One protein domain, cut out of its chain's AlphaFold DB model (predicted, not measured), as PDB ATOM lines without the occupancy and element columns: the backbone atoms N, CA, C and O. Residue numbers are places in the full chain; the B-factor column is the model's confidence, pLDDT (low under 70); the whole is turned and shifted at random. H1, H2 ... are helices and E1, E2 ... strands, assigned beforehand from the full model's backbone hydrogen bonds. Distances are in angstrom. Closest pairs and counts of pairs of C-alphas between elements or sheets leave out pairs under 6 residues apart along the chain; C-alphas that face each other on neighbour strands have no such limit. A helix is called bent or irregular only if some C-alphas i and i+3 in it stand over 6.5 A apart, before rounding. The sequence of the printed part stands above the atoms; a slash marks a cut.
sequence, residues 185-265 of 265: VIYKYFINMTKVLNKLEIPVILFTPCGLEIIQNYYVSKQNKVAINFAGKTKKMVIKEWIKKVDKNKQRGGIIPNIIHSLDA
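What this domain is: This is residues 185 to 265 of the 265 residues of the protein "DNA-directed RNA polymerase" of Clavaria fumosa (UniProt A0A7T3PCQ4). A small head with a long two-stranded arm: the hairpin of E3 and E4 reaches far out from a head made of H1, H2 and the short hairpin of E1 and E2. In the head, H2 packs on the small sheet of E1 and E2, and H1 crosses H2 at a steep tilt; the arm makes the length of the whole, and residues 229 to 234 at its tip stick out free. The printed part has 81 residues with two named helices and four named strands, in the order H1, E1, E2, E3, E4, H2, and the class is mixed, helices and strands. The two sheets, E1 - E2 and E3 - E4, are both antiparallel. The whole is only just extended, close to loose, with a radius of gyration of the C-alphas of 17.9 A and spans of 59 by 28 by 20 A.

Where its parts are: H1, residues 185 to 200, begins at C-alpha 185 at (96.551, 128.743, 73.180) and is 23.1 A long from first to last C-alpha. E1, residues 204 to 207, and E2, residues 213 to 216, follow. E3, residues 219 to 230, is 32.5 A long and ends at C-alpha 230 at (93.581, 84.211, 38.242). E4, residues 233 to 246, is 37.3 A long and bends by 54 degrees at residue 243. H2, residues 248 to 264, is 24.7 A long and ends at C-alpha 264 at (87.843, 110.909, 77.619). H2 is irregular, with C-alphas 253 and 256 7.3 A apart, and has a kink of 41 degrees near residue 256.

How they stand to each other: H1 and H2 touch, and their closest C-alphas, those of Asn 198 and Lys 248, are 5.6 A apart. They run opposite ways at a steep tilt of 50 degrees, the line of H2 being a rough one. The closest C-alphas of E2 and H2 are those of Gln 216 and Gln 251, 6.8 A apart; those of E1 and H2 are Val 204 and Gln 251, 7.4 A apart. In the hairpin of E1 and E2, N 214 and O 206 are 2.8 A apart, within hydrogen-bond range. E2 runs on into E3 across a break of 2 residues, at 66 degrees. In the hairpin of E3 and E4, N 222 and O 241 are 2.7 A apart and N 230 and O 233 are 3.0 A apart, both within hydrogen-bond range. E3 and H2 are near each other, while H1 and E3 are apart. Every O i to N i+4 pair is within hydrogen-bond range in H1, and 11 of 13 in H2.

The domain as a whole: The C-alphas of Val 185 and Ala 231, the two farthest apart, are 59.8 A apart. The printed part has no cut and ends at the chain's last residue, 265. The five links between the named elements are tight. The mean pLDDT of the printed part is 89.9, and no printed residue is under 70.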
ATOM      1  N   VAL A 185      95.312 128.957  72.416       89.56
ATOM      2  CA  VAL A 185      96.551 128.743  73.180       89.56
ATOM      3  C   VAL A 185      96.899 127.255  73.256       89.56
ATOM      4  O   VAL A 185      98.024 126.873  72.922       89.56
ATOM      5  N   ILE A 186      95.940 126.408  73.642       88.62
ATOM      6  CA  ILE A 186      96.149 124.954  73.736       88.62
ATOM      7  C   ILE A 186      96.437 124.360  72.355       88.62
ATOM      8  O   ILE A 186      97.366 123.569  72.182       88.62
ATOM      9  N   TYR A 187      95.663 124.783  71.356       87.94
ATOM     10  CA  TYR A 187      95.843 124.366  69.975       87.94
ATOM     11  C   TYR A 187      97.274 124.651  69.501       87.94
ATOM     12  O   TYR A 187      97.987 123.750  69.050       87.94
ATOM     13  N   LYS A 188      97.749 125.891  69.671       90.44
ATOM     14  CA  LYS A 188      99.115 126.290  69.308       90.44
ATOM     15  C   LYS A 188     100.169 125.513  70.088       90.44
ATOM     16  O   LYS A 188     101.183 125.147  69.492       90.44
ATOM     17  N   TYR A 189      99.939 125.234  71.370       92.00
ATOM     18  CA  TYR A 189     100.847 124.440  72.194       92.00
ATOM     19  C   TYR A 189     101.067 123.038  71.604       92.00
ATOM     20  O   TYR A 189     102.203 122.690  71.272       92.00
ATOM     21  N   PHE A 190     100.001 122.268  71.362       91.19
ATOM     22  CA  PHE A 190     100.124 120.910  70.814       91.19
ATOM     23  C   PHE A 190     100.679 120.891  69.385       91.19
ATOM     24  O   PHE A 190     101.503 120.043  69.025       91.19
ATOM     25  N   ILE A 191     100.297 121.865  68.557       90.56
ATOM     26  CA  ILE A 191     100.832 121.985  67.198       90.56
ATOM     27  C   ILE A 191     102.323 122.352  67.207       90.56
ATOM     28  O   ILE A 191     103.084 121.866  66.371       90.56
ATOM     29  N   ASN A 192     102.782 123.188  68.136       93.19
ATOM     30  CA  ASN A 192     104.202 123.525  68.238       93.19
ATOM     31  C   ASN A 192     105.023 122.379  68.835       93.19
ATOM     32  O   ASN A 192     106.094 122.081  68.306       93.19
ATOM     33  N   MET A 193     104.494 121.676  69.837       92.62
ATOM     34  CA  MET A 193     105.100 120.453  70.370       92.62
ATOM     35  C   MET A 193     105.309 119.416  69.254       92.62
ATOM     36  O   MET A 193     106.425 118.938  69.049       92.62
ATOM     37  N   THR A 194     104.282 119.138  68.442       91.94
ATOM     38  CA  THR A 194     104.423 118.193  67.320       91.94
ATOM     39  C   THR A 194     105.408 118.647  66.259       91.94
ATOM     40  O   THR A 194     106.091 117.805  65.681       91.94
ATOM     41  N   LYS A 195     105.539 119.952  65.988       91.94
ATOM     42  CA  LYS A 195     106.580 120.453  65.073       91.94
ATOM     43  C   LYS A 195     107.982 120.110  65.573       91.94
ATOM     44  O   LYS A 195     108.819 119.753  64.750       91.94
ATOM     45  N   VAL A 196     108.236 120.220  66.877       93.50
ATOM     46  CA  VAL A 196     109.534 119.866  67.473       93.50
ATOM     47  C   VAL A 196     109.773 118.361  67.360       93.50
ATOM     48  O   VAL A 196     110.780 117.955  66.785       93.50
ATOM     49  N   LEU A 197     108.812 117.535  67.784       91.25
ATOM     50  CA  LEU A 197     108.919 116.071  67.708       91.25
ATOM     51  C   LEU A 197     109.120 115.575  66.266       91.25
ATOM     52  O   LEU A 197     110.001 114.763  65.996       91.25
ATOM     53  N   ASN A 198     108.399 116.157  65.306       91.25
ATOM     54  CA  ASN A 198     108.547 115.855  63.881       91.25
ATOM     55  C   ASN A 198     109.913 116.259  63.296       91.25
ATOM     56  O   ASN A 198     110.333 115.688  62.284       91.25
ATOM     57  N   LYS A 199     110.589 117.273  63.857       91.12
ATOM     58  CA  LYS A 199     111.963 117.632  63.458       91.12
ATOM     59  C   LYS A 199     112.971 116.606  63.966       91.12
ATOM     60  O   LYS A 199     113.914 116.314  63.245       91.12
ATOM     61  N   LEU A 200     112.733 116.061  65.155       90.81
ATOM     62  CA  LEU A 200     113.557 115.020  65.773       90.81
ATOM     63  C   LEU A 200     113.222 113.605  65.267       90.81
ATOM     64  O   LEU A 200     113.903 112.657  65.627       90.81
ATOM     65  N   GLU A 201     112.175 113.467  64.445       88.44
ATOM     66  CA  GLU A 201     111.638 112.184  63.965       88.44
ATOM     67  C   GLU A 201     111.200 111.237  65.097       88.44
ATOM     68  O   GLU A 201     111.215 110.017  64.953       88.44
ATOM     69  N   ILE A 202     110.741 111.819  66.209       88.00
ATOM     70  CA  ILE A 202     110.228 111.101  67.378       88.00
ATOM     71  C   ILE A 202     108.690 111.043  67.286       88.00
ATOM     72  O   ILE A 202     108.051 112.080  67.044       88.00
ATOM     73  N   PRO A 203     108.057 109.864  67.451       89.25
ATOM     74  CA  PRO A 203     106.602 109.773  67.535       89.25
ATOM     75  C   PRO A 203     106.096 110.471  68.803       89.25
ATOM     76  O   PRO A 203     106.813 110.582  69.794       89.25
ATOM     77  N   VAL A 204     104.851 110.944  68.803       90.50
ATOM     78  CA  VAL A 204     104.269 111.465  70.045       90.50
ATOM     79  C   VAL A 204     103.970 110.291  70.967       90.50
ATOM     80  O   VAL A 204     103.251 109.374  70.572       90.50
ATOM     81  N   ILE A 205     104.490 110.367  72.188       90.62
ATOM     82  CA  ILE A 205     104.195 109.452  73.288       90.62
ATOM     83  C   ILE A 205     103.456 110.254  74.360       90.62
ATOM     84  O   ILE A 205     103.869 111.364  74.703       90.62
ATOM     85  N   LEU A 206     102.340 109.717  74.840       89.69
ATOM     86  CA  LEU A 206     101.479 110.315  75.854       89.69
ATOM     87  C   LEU A 206     101.236 109.287  76.952       89.69
ATOM     88  O   LEU A 206     101.125 108.099  76.665       89.69
ATOM     89  N   PHE A 207     101.102 109.753  78.186       91.12
ATOM     90  CA  PHE A 207     100.645 108.930  79.298       91.12
ATOM     91  C   PHE A 207      99.295 109.462  79.759       91.12
ATOM     92  O   PHE A 207      99.151 110.668  79.978       91.12
ATOM     93  N   THR A 208      98.303 108.585  79.873       91.56
ATOM     94  CA  THR A 208      97.006 108.955  80.445       91.56
ATOM     95  C   THR A 208      97.133 109.168  81.957       91.56
ATOM     96  O   THR A 208      98.085 108.673  82.573       91.56
ATOM     97  N   PRO A 209      96.163 109.840  82.607       89.69
ATOM     98  CA  PRO A 209      96.142 109.961  84.066       89.69
ATOM     99  C   PRO A 209      96.162 108.613  84.807       89.69
ATOM    100  O   PRO A 209      96.655 108.542  85.928       89.69
ATOM    101  N   CYS A 210      95.672 107.537  84.181       92.75
ATOM    102  CA  CYS A 210      95.716 106.178  84.730       92.75
ATOM    103  C   CYS A 210      97.020 105.414  84.421       92.75
ATOM    104  O   CYS A 210      97.145 104.248  84.787       92.75
ATOM    105  N   GLY A 211      98.002 106.058  83.779       92.12
ATOM    106  CA  GLY A 211      99.326 105.493  83.504       92.12
ATOM    107  C   GLY A 211      99.430 104.680  82.211       92.12
ATOM    108  O   GLY A 211     100.459 104.046  81.984       92.12
ATOM    109  N   LEU A 212      98.407 104.691  81.349       93.81
ATOM    110  CA  LEU A 212      98.463 104.018  80.051       93.81
ATOM    111  C   LEU A 212      99.362 104.798  79.087       93.81
ATOM    112  O   LEU A 212      99.144 105.984  78.848       93.81
ATOM    113  N   GLU A 213     100.333 104.112  78.489       93.94
ATOM    114  CA  GLU A 213     101.172 104.668  77.430       93.94
ATOM    115  C   GLU A 213     100.460 104.602  76.071       93.94
ATOM    116  O   GLU A 213     100.029 103.541  75.614       93.94
ATOM    117  N   ILE A 214     100.372 105.746  75.395       91.69
ATOM    118  CA  ILE A 214      99.780 105.892  74.068       91.69
ATOM    119  C   ILE A 214     100.832 106.447  73.116       91.69
ATOM    120  O   ILE A 214     101.311 107.571  73.268       91.69
ATOM    121  N   ILE A 215     101.138 105.672  72.078       91.31
ATOM    122  CA  ILE A 215     102.132 106.024  71.062       91.31
ATOM    123  C   ILE A 215     101.426 106.303  69.734       91.31
ATOM    124  O   ILE A 215     100.784 105.430  69.147       91.31
ATOM    125  N   GLN A 216     101.587 107.516  69.203       89.69
ATOM    126  CA  GLN A 216     101.076 107.886  67.883       89.69
ATOM    127  C   GLN A 216     101.988 107.365  66.777       89.69
ATOM    128  O   GLN A 216     102.837 108.085  66.247       89.69
ATOM    129  N   ASN A 217     101.789 106.103  66.408       83.69
ATOM    130  CA  ASN A 217     102.658 105.399  65.476       83.69
ATOM    131  C   ASN A 217     102.336 105.676  63.992       83.69
ATOM    132  O   ASN A 217     102.082 104.767  63.198       83.69
ATOM    133  N   TYR A 218     102.288 106.953  63.607       88.94
ATOM    134  CA  TYR A 218     102.015 107.345  62.227       88.94
ATOM    135  C   TYR A 218     103.281 107.268  61.384       88.94
ATOM    136  O   TYR A 218     104.082 108.197  61.349       88.94
ATOM    137  N   TYR A 219     103.430 106.169  60.656       87.00
ATOM    138  CA  TYR A 219     104.516 105.975  59.705       87.00
ATOM    139  C   TYR A 219     104.091 106.232  58.258       87.00
ATOM    140  O   TYR A 219     102.918 106.137  57.893       87.00
ATOM    141  N   VAL A 220     105.056 106.554  57.400       87.25
ATOM    142  CA  VAL A 220     104.838 106.677  55.957       87.25
ATOM    143  C   VAL A 220     104.680 105.279  55.362       87.25
ATOM    144  O   VAL A 220     105.518 104.411  55.582       87.25
ATOM    145  N   SER A 221     103.628 105.053  54.575       88.81
ATOM    146  CA  SER A 221     103.439 103.796  53.841       88.81
ATOM    147  C   SER A 221     103.906 103.915  52.389       88.81
ATOM    148  O   SER A 221     103.451 104.818  51.682       88.81
ATOM    149  N   LYS A 222     104.707 102.963  51.908       89.50
ATOM    150  CA  LYS A 222     104.941 102.729  50.480       89.50
ATOM    151  C   LYS A 222     103.777 101.928  49.902       89.50
ATOM    152  O   LYS A 222     103.324 100.964  50.513       89.50
ATOM    153  N   GLN A 223     103.272 102.341  48.743       90.50
ATOM    154  CA  GLN A 223     102.220 101.616  48.033       90.50
ATOM    155  C   GLN A 223     102.833 100.810  46.893       90.50
ATOM    156  O   GLN A 223     103.386 101.390  45.961       90.50
ATOM    157  N   ASN A 224     102.676  99.492  46.942       87.62
ATOM    158  CA  ASN A 224     103.065  98.581  45.877       87.62
ATOM    159  C   ASN A 224     101.795  98.082  45.180       87.62
ATOM    160  O   ASN A 224     100.857  97.610  45.825       87.62
ATOM    161  N   LYS A 225     101.725  98.224  43.856       90.50
ATOM    162  CA  LYS A 225     100.596  97.723  43.064       90.50
ATOM    163  C   LYS A 225     100.937  96.325  42.576       90.50
ATOM    164  O   LYS A 225     101.882  96.166  41.813       90.50
ATOM    165  N   VAL A 226     100.153  95.338  42.987       90.75
ATOM    166  CA  VAL A 226     100.301  93.948  42.551       90.75
ATOM    167  C   VAL A 226      99.121  93.603  41.658       90.75
ATOM    168  O   VAL A 226      97.967  93.838  42.016       90.75
ATOM    169  N   ALA A 227      99.399  93.080  40.470       91.88
ATOM    170  CA  ALA A 227      98.379  92.525  39.596       91.88
ATOM    171  C   ALA A 227      98.351  91.012  39.799       91.88
ATOM    172  O   ALA A 227      99.358  90.344  39.587       91.88
ATOM    173  N   ILE A 228      97.204  90.483  40.212       90.38
ATOM    174  CA  ILE A 228      96.988  89.045  40.337       90.38
ATOM    175  C   ILE A 228      96.146  88.623  39.141       90.38
ATOM    176  O   ILE A 228      95.038  89.131  38.953       90.38
ATOM    177  N   ASN A 229      96.685  87.722  38.325       92.12
ATOM    178  CA  ASN A 229      95.930  87.061  37.273       92.12
ATOM    179  C   ASN A 229      95.473  85.698  37.794       92.12
ATOM    180  O   ASN A 229      96.298  84.874  38.177       92.12
ATOM    181  N   PHE A 230      94.163  85.482  37.839       89.38
ATOM    182  CA  PHE A 230      93.581  84.211  38.242       89.38
ATOM    183  C   PHE A 230      92.345  83.918  37.392       89.38
ATOM    184  O   PHE A 230      91.480  84.780  37.232       89.38
ATOM    185  N   ALA A 231      92.272  82.707  36.829       88.31
ATOM    186  CA  ALA A 231      91.180  82.260  35.956       88.31
ATOM    187  C   ALA A 231      90.849  83.250  34.811       88.31
ATOM    188  O   ALA A 231      89.688  83.567  34.559       88.31
ATOM    189  N   GLY A 232      91.879  83.801  34.155       89.50
ATOM    190  CA  GLY A 232      91.723  84.749  33.042       89.50
ATOM    191  C   GLY A 232      91.252  86.153  33.445       89.50
ATOM    192  O   GLY A 232      91.066  87.009  32.583       89.50
ATOM    193  N   LYS A 233      91.074  86.426  34.745       88.88
ATOM    194  CA  LYS A 233      90.720  87.750  35.269       88.88
ATOM    195  C   LYS A 233      91.924  88.362  35.976       88.88
ATOM    196  O   LYS A 233      92.490  87.779  36.896       88.88
ATOM    197  N   THR A 234      92.283  89.581  35.579       91.12
ATOM    198  CA  THR A 234      93.323  90.360  36.262       91.12
ATOM    199  C   THR A 234      92.690  91.298  37.280       91.12
ATOM    200  O   THR A 234      91.929  92.195  36.917       91.12
ATOM    201  N   LYS A 235      93.046  91.139  38.556       91.19
ATOM    202  CA  LYS A 235      92.675  92.067  39.626       91.19
ATOM    203  C   LYS A 235      93.914  92.809  40.109       91.19
ATOM    204  O   LYS A 235      94.893  92.203  40.535       91.19
ATOM    205  N   LYS A 236      93.872  94.140  40.045       92.06
ATOM    206  CA  LYS A 236      94.916  95.004  40.612       92.06
ATOM    207  C   LYS A 236      94.616  95.233  42.089       92.06
ATOM    208  O   LYS A 236      93.511  95.640  42.441       92.06
ATOM    209  N   MET A 237      95.601  94.990  42.939       90.38
ATOM    210  CA  MET A 237      95.556  95.234  44.375       90.38
ATOM    211  C   MET A 237      96.665  96.207  44.767       90.38
ATOM    212  O   MET A 237      97.718  96.261  44.135       90.38
ATOM    213  N   VAL A 238      96.412  96.999  45.806       91.50
ATOM    214  CA  VAL A 238      97.393  97.923  46.383       91.50
ATOM    215  C   VAL A 238      97.789  97.380  47.747       91.50
ATOM    216  O   VAL A 238      96.953  97.316  48.646       91.50
ATOM    217  N   ILE A 239      99.053  97.003  47.896       90.12
ATOM    218  CA  ILE A 239      99.653  96.589  49.163       90.12
ATOM    219  C   ILE A 239     100.363  97.804  49.763       90.12
ATOM    220  O   ILE A 239     101.020  98.564  49.049       90.12
ATOM    221  N   LYS A 240     100.191  98.018  51.070       88.44
ATOM    222  CA  LYS A 240     100.844  99.098  51.817       88.44
ATOM    223  C   LYS A 240     101.895  98.510  52.745       88.44
ATOM    224  O   LYS A 240     101.559  97.711  53.610       88.44
ATOM    225  N   GLU A 241     103.132  98.958  52.598       87.56
ATOM    226  CA  GLU A 241     104.248  98.615  53.479       87.56
ATOM    227  C   GLU A 241     104.648  99.853  54.277       87.56
ATOM    228  O   GLU A 241     104.965 100.893  53.699       87.56
ATOM    229  N   TRP A 242     104.601  99.777  55.605       84.88
ATOM    230  CA  TRP A 242     104.984 100.893  56.470       84.88
ATOM    231  C   TRP A 242     106.506 100.986  56.571       84.88
ATOM    232  O   TRP A 242     107.186 100.026  56.921       84.88
ATOM    233  N   ILE A 243     107.040 102.161  56.261       86.69
ATOM    234  CA  ILE A 243     108.455 102.493  56.388       86.69
ATOM    235  C   ILE A 243     108.667 103.054  57.795       86.69
ATOM    236  O   ILE A 243     107.822 103.801  58.271       86.69
ATOM    237  N   LYS A 244     109.810 102.797  58.443       81.88
ATOM    238  CA  LYS A 244     110.180 103.381  59.754       81.88
ATOM    239  C   LYS A 244     110.485 104.894  59.697       81.88
ATOM    240  O   LYS A 244     111.426 105.369  60.320       81.88
ATOM    241  N   LYS A 245     109.727 105.655  58.908       86.81
ATOM    242  CA  LYS A 245     109.807 107.110  58.793       86.81
ATOM    243  C   LYS A 245     108.481 107.707  59.224       86.81
ATOM    244  O   LYS A 245     107.438 107.336  58.689       86.81
ATOM    245  N   VAL A 246     108.534 108.641  60.160       86.56
ATOM    246  CA  VAL A 246     107.357 109.314  60.712       86.56
ATOM    247  C   VAL A 246     106.607 110.115  59.636       86.56
ATOM    248  O   VAL A 246     107.190 110.918  58.901       86.56
ATOM    249  N   ASP A 247     105.289 109.926  59.561       89.88
ATOM    250  CA  ASP A 247     104.366 110.739  58.770       89.88
ATOM    251  C   ASP A 247     104.018 112.017  59.544       89.88
ATOM    252  O   ASP A 247     103.052 112.094  60.309       89.88
ATOM    253  N   LYS A 248     104.831 113.051  59.307       90.69
ATOM    254  CA  LYS A 248     104.759 114.351  59.996       90.69
ATOM    255  C   LYS A 248     103.380 115.007  59.885       90.69
ATOM    256  O   LYS A 248     102.936 115.680  60.817       90.69
ATOM    257  N   ASN A 249     102.695 114.820  58.754       89.38
ATOM    258  CA  ASN A 249     101.384 115.419  58.517       89.38
ATOM    259  C   ASN A 249     100.302 114.710  59.323       89.38
ATOM    260  O   ASN A 249      99.499 115.386  59.966       89.38
ATOM    261  N   LYS A 250     100.296 113.372  59.328       88.88
ATOM    262  CA  LYS A 250      99.342 112.602  60.135       88.88
ATOM    263  C   LYS A 250      99.569 112.791  61.625       88.88
ATOM    264  O   LYS A 250      98.598 112.996  62.340       88.88
ATOM    265  N   GLN A 251     100.821 112.820  62.072       90.06
ATOM    266  CA  GLN A 251     101.142 113.070  63.477       90.06
ATOM    267  C   GLN A 251     100.671 114.454  63.931       90.06
ATOM    268  O   GLN A 251     100.009 114.582  64.956       90.06
ATOM    269  N   ARG A 252     100.911 115.498  63.126       90.19
ATOM    270  CA  ARG A 252     100.386 116.839  63.423       90.19
ATOM    271  C   ARG A 252      98.857 116.890  63.369       90.19
ATOM    272  O   ARG A 252      98.254 117.608  64.154       90.19
ATOM    273  N   GLY A 253      98.234 116.182  62.429       88.81
ATOM    274  CA  GLY A 253      96.778 116.135  62.287       88.81
ATOM    275  C   GLY A 253      96.091 115.434  63.459       88.81
ATOM    276  O   GLY A 253      95.106 115.943  63.977       88.81
ATOM    277  N   GLY A 254      96.644 114.301  63.897       90.06
ATOM    278  CA  GLY A 254      96.054 113.431  64.912       90.06
ATOM    279  C   GLY A 254      96.357 113.815  66.357       90.06
ATOM    280  O   GLY A 254      95.682 113.309  67.246       90.06
ATOM    281  N   ILE A 255      97.326 114.704  66.617       91.50
ATOM    282  CA  ILE A 255      97.766 114.999  67.990       91.50
ATOM    283  C   ILE A 255      96.633 115.422  68.912       91.50
ATOM    284  O   ILE A 255      96.455 114.843  69.975       91.50
ATOM    285  N   ILE A 256      95.874 116.414  68.466       89.81
ATOM    286  CA  ILE A 256      94.789 117.034  69.205       89.81
ATOM    287  C   ILE A 256      93.699 115.973  69.475       89.81
ATOM    288  O   ILE A 256      93.550 115.610  70.643       89.81
ATOM    289  N   PRO A 257      93.050 115.363  68.457       89.50
ATOM    290  CA  PRO A 257      92.069 114.290  68.662       89.50
ATOM    291  C   PRO A 257      92.516 113.197  69.631       89.50
ATOM    292  O   PRO A 257      91.805 112.882  70.576       89.50
ATOM    293  N   ASN A 258      93.716 112.658  69.430       91.69
ATOM    294  CA  ASN A 258      94.211 111.542  70.225       91.69
ATOM    295  C   ASN A 258      94.464 111.923  71.691       91.69
ATOM    296  O   ASN A 258      94.240 111.086  72.556       91.69
ATOM    297  N   ILE A 259      94.915 113.151  71.982       89.88
ATOM    298  CA  ILE A 259      95.107 113.604  73.368       89.88
ATOM    299  C   ILE A 259      93.773 113.618  74.102       89.88
ATOM    300  O   ILE A 259      93.671 113.050  75.179       89.88
ATOM    301  N   ILE A 260      92.733 114.222  73.542       89.38
ATOM    302  CA  ILE A 260      91.470 114.293  74.282       89.38
ATOM    303  C   ILE A 260      90.742 112.966  74.275       89.38
ATOM    304  O   ILE A 260      90.198 112.613  75.305       89.38
ATOM    305  N   HIS A 261      90.794 112.181  73.199       89.62
ATOM    306  CA  HIS A 261      90.280 110.813  73.262       89.62
ATOM    307  C   HIS A 261      91.008 109.976  74.321       89.62
ATOM    308  O   HIS A 261      90.405 109.073  74.875       89.62
ATOM    309  N   SER A 262      92.271 110.288  74.635       90.69
ATOM    310  CA  SER A 262      92.981 109.656  75.751       90.69
ATOM    311  C   SER A 262      92.623 110.194  77.138       90.69
ATOM    312  O   SER A 262      92.955 109.551  78.125       90.69
ATOM    313  N   LEU A 263      92.000 111.374  77.218       88.62
ATOM    314  CA  LEU A 263      91.475 111.943  78.464       88.62
ATOM    315  C   LEU A 263      90.009 111.549  78.705       88.62
ATOM    316  O   LEU A 263      89.593 111.488  79.855       88.62
ATOM    317  N   ASP A 264      89.259 111.313  77.627       88.56
ATOM    318  CA  ASP A 264      87.843 110.909  77.619       88.56
ATOM    319  C   ASP A 264      87.673 109.389  77.852       88.56
ATOM    320  O   ASP A 264      86.601 108.936  78.240       88.56
ATOM    321  N   ALA A 265      88.726 108.599  77.596       86.50
ATOM    322  CA  ALA A 265      88.763 107.141  77.769       86.50
ATOM    323  C   ALA A 265      89.206 106.720  79.177       86.50
ATOM    324  O   ALA A 265      88.604 105.754  79.701       86.50
TER     325      ALA A 265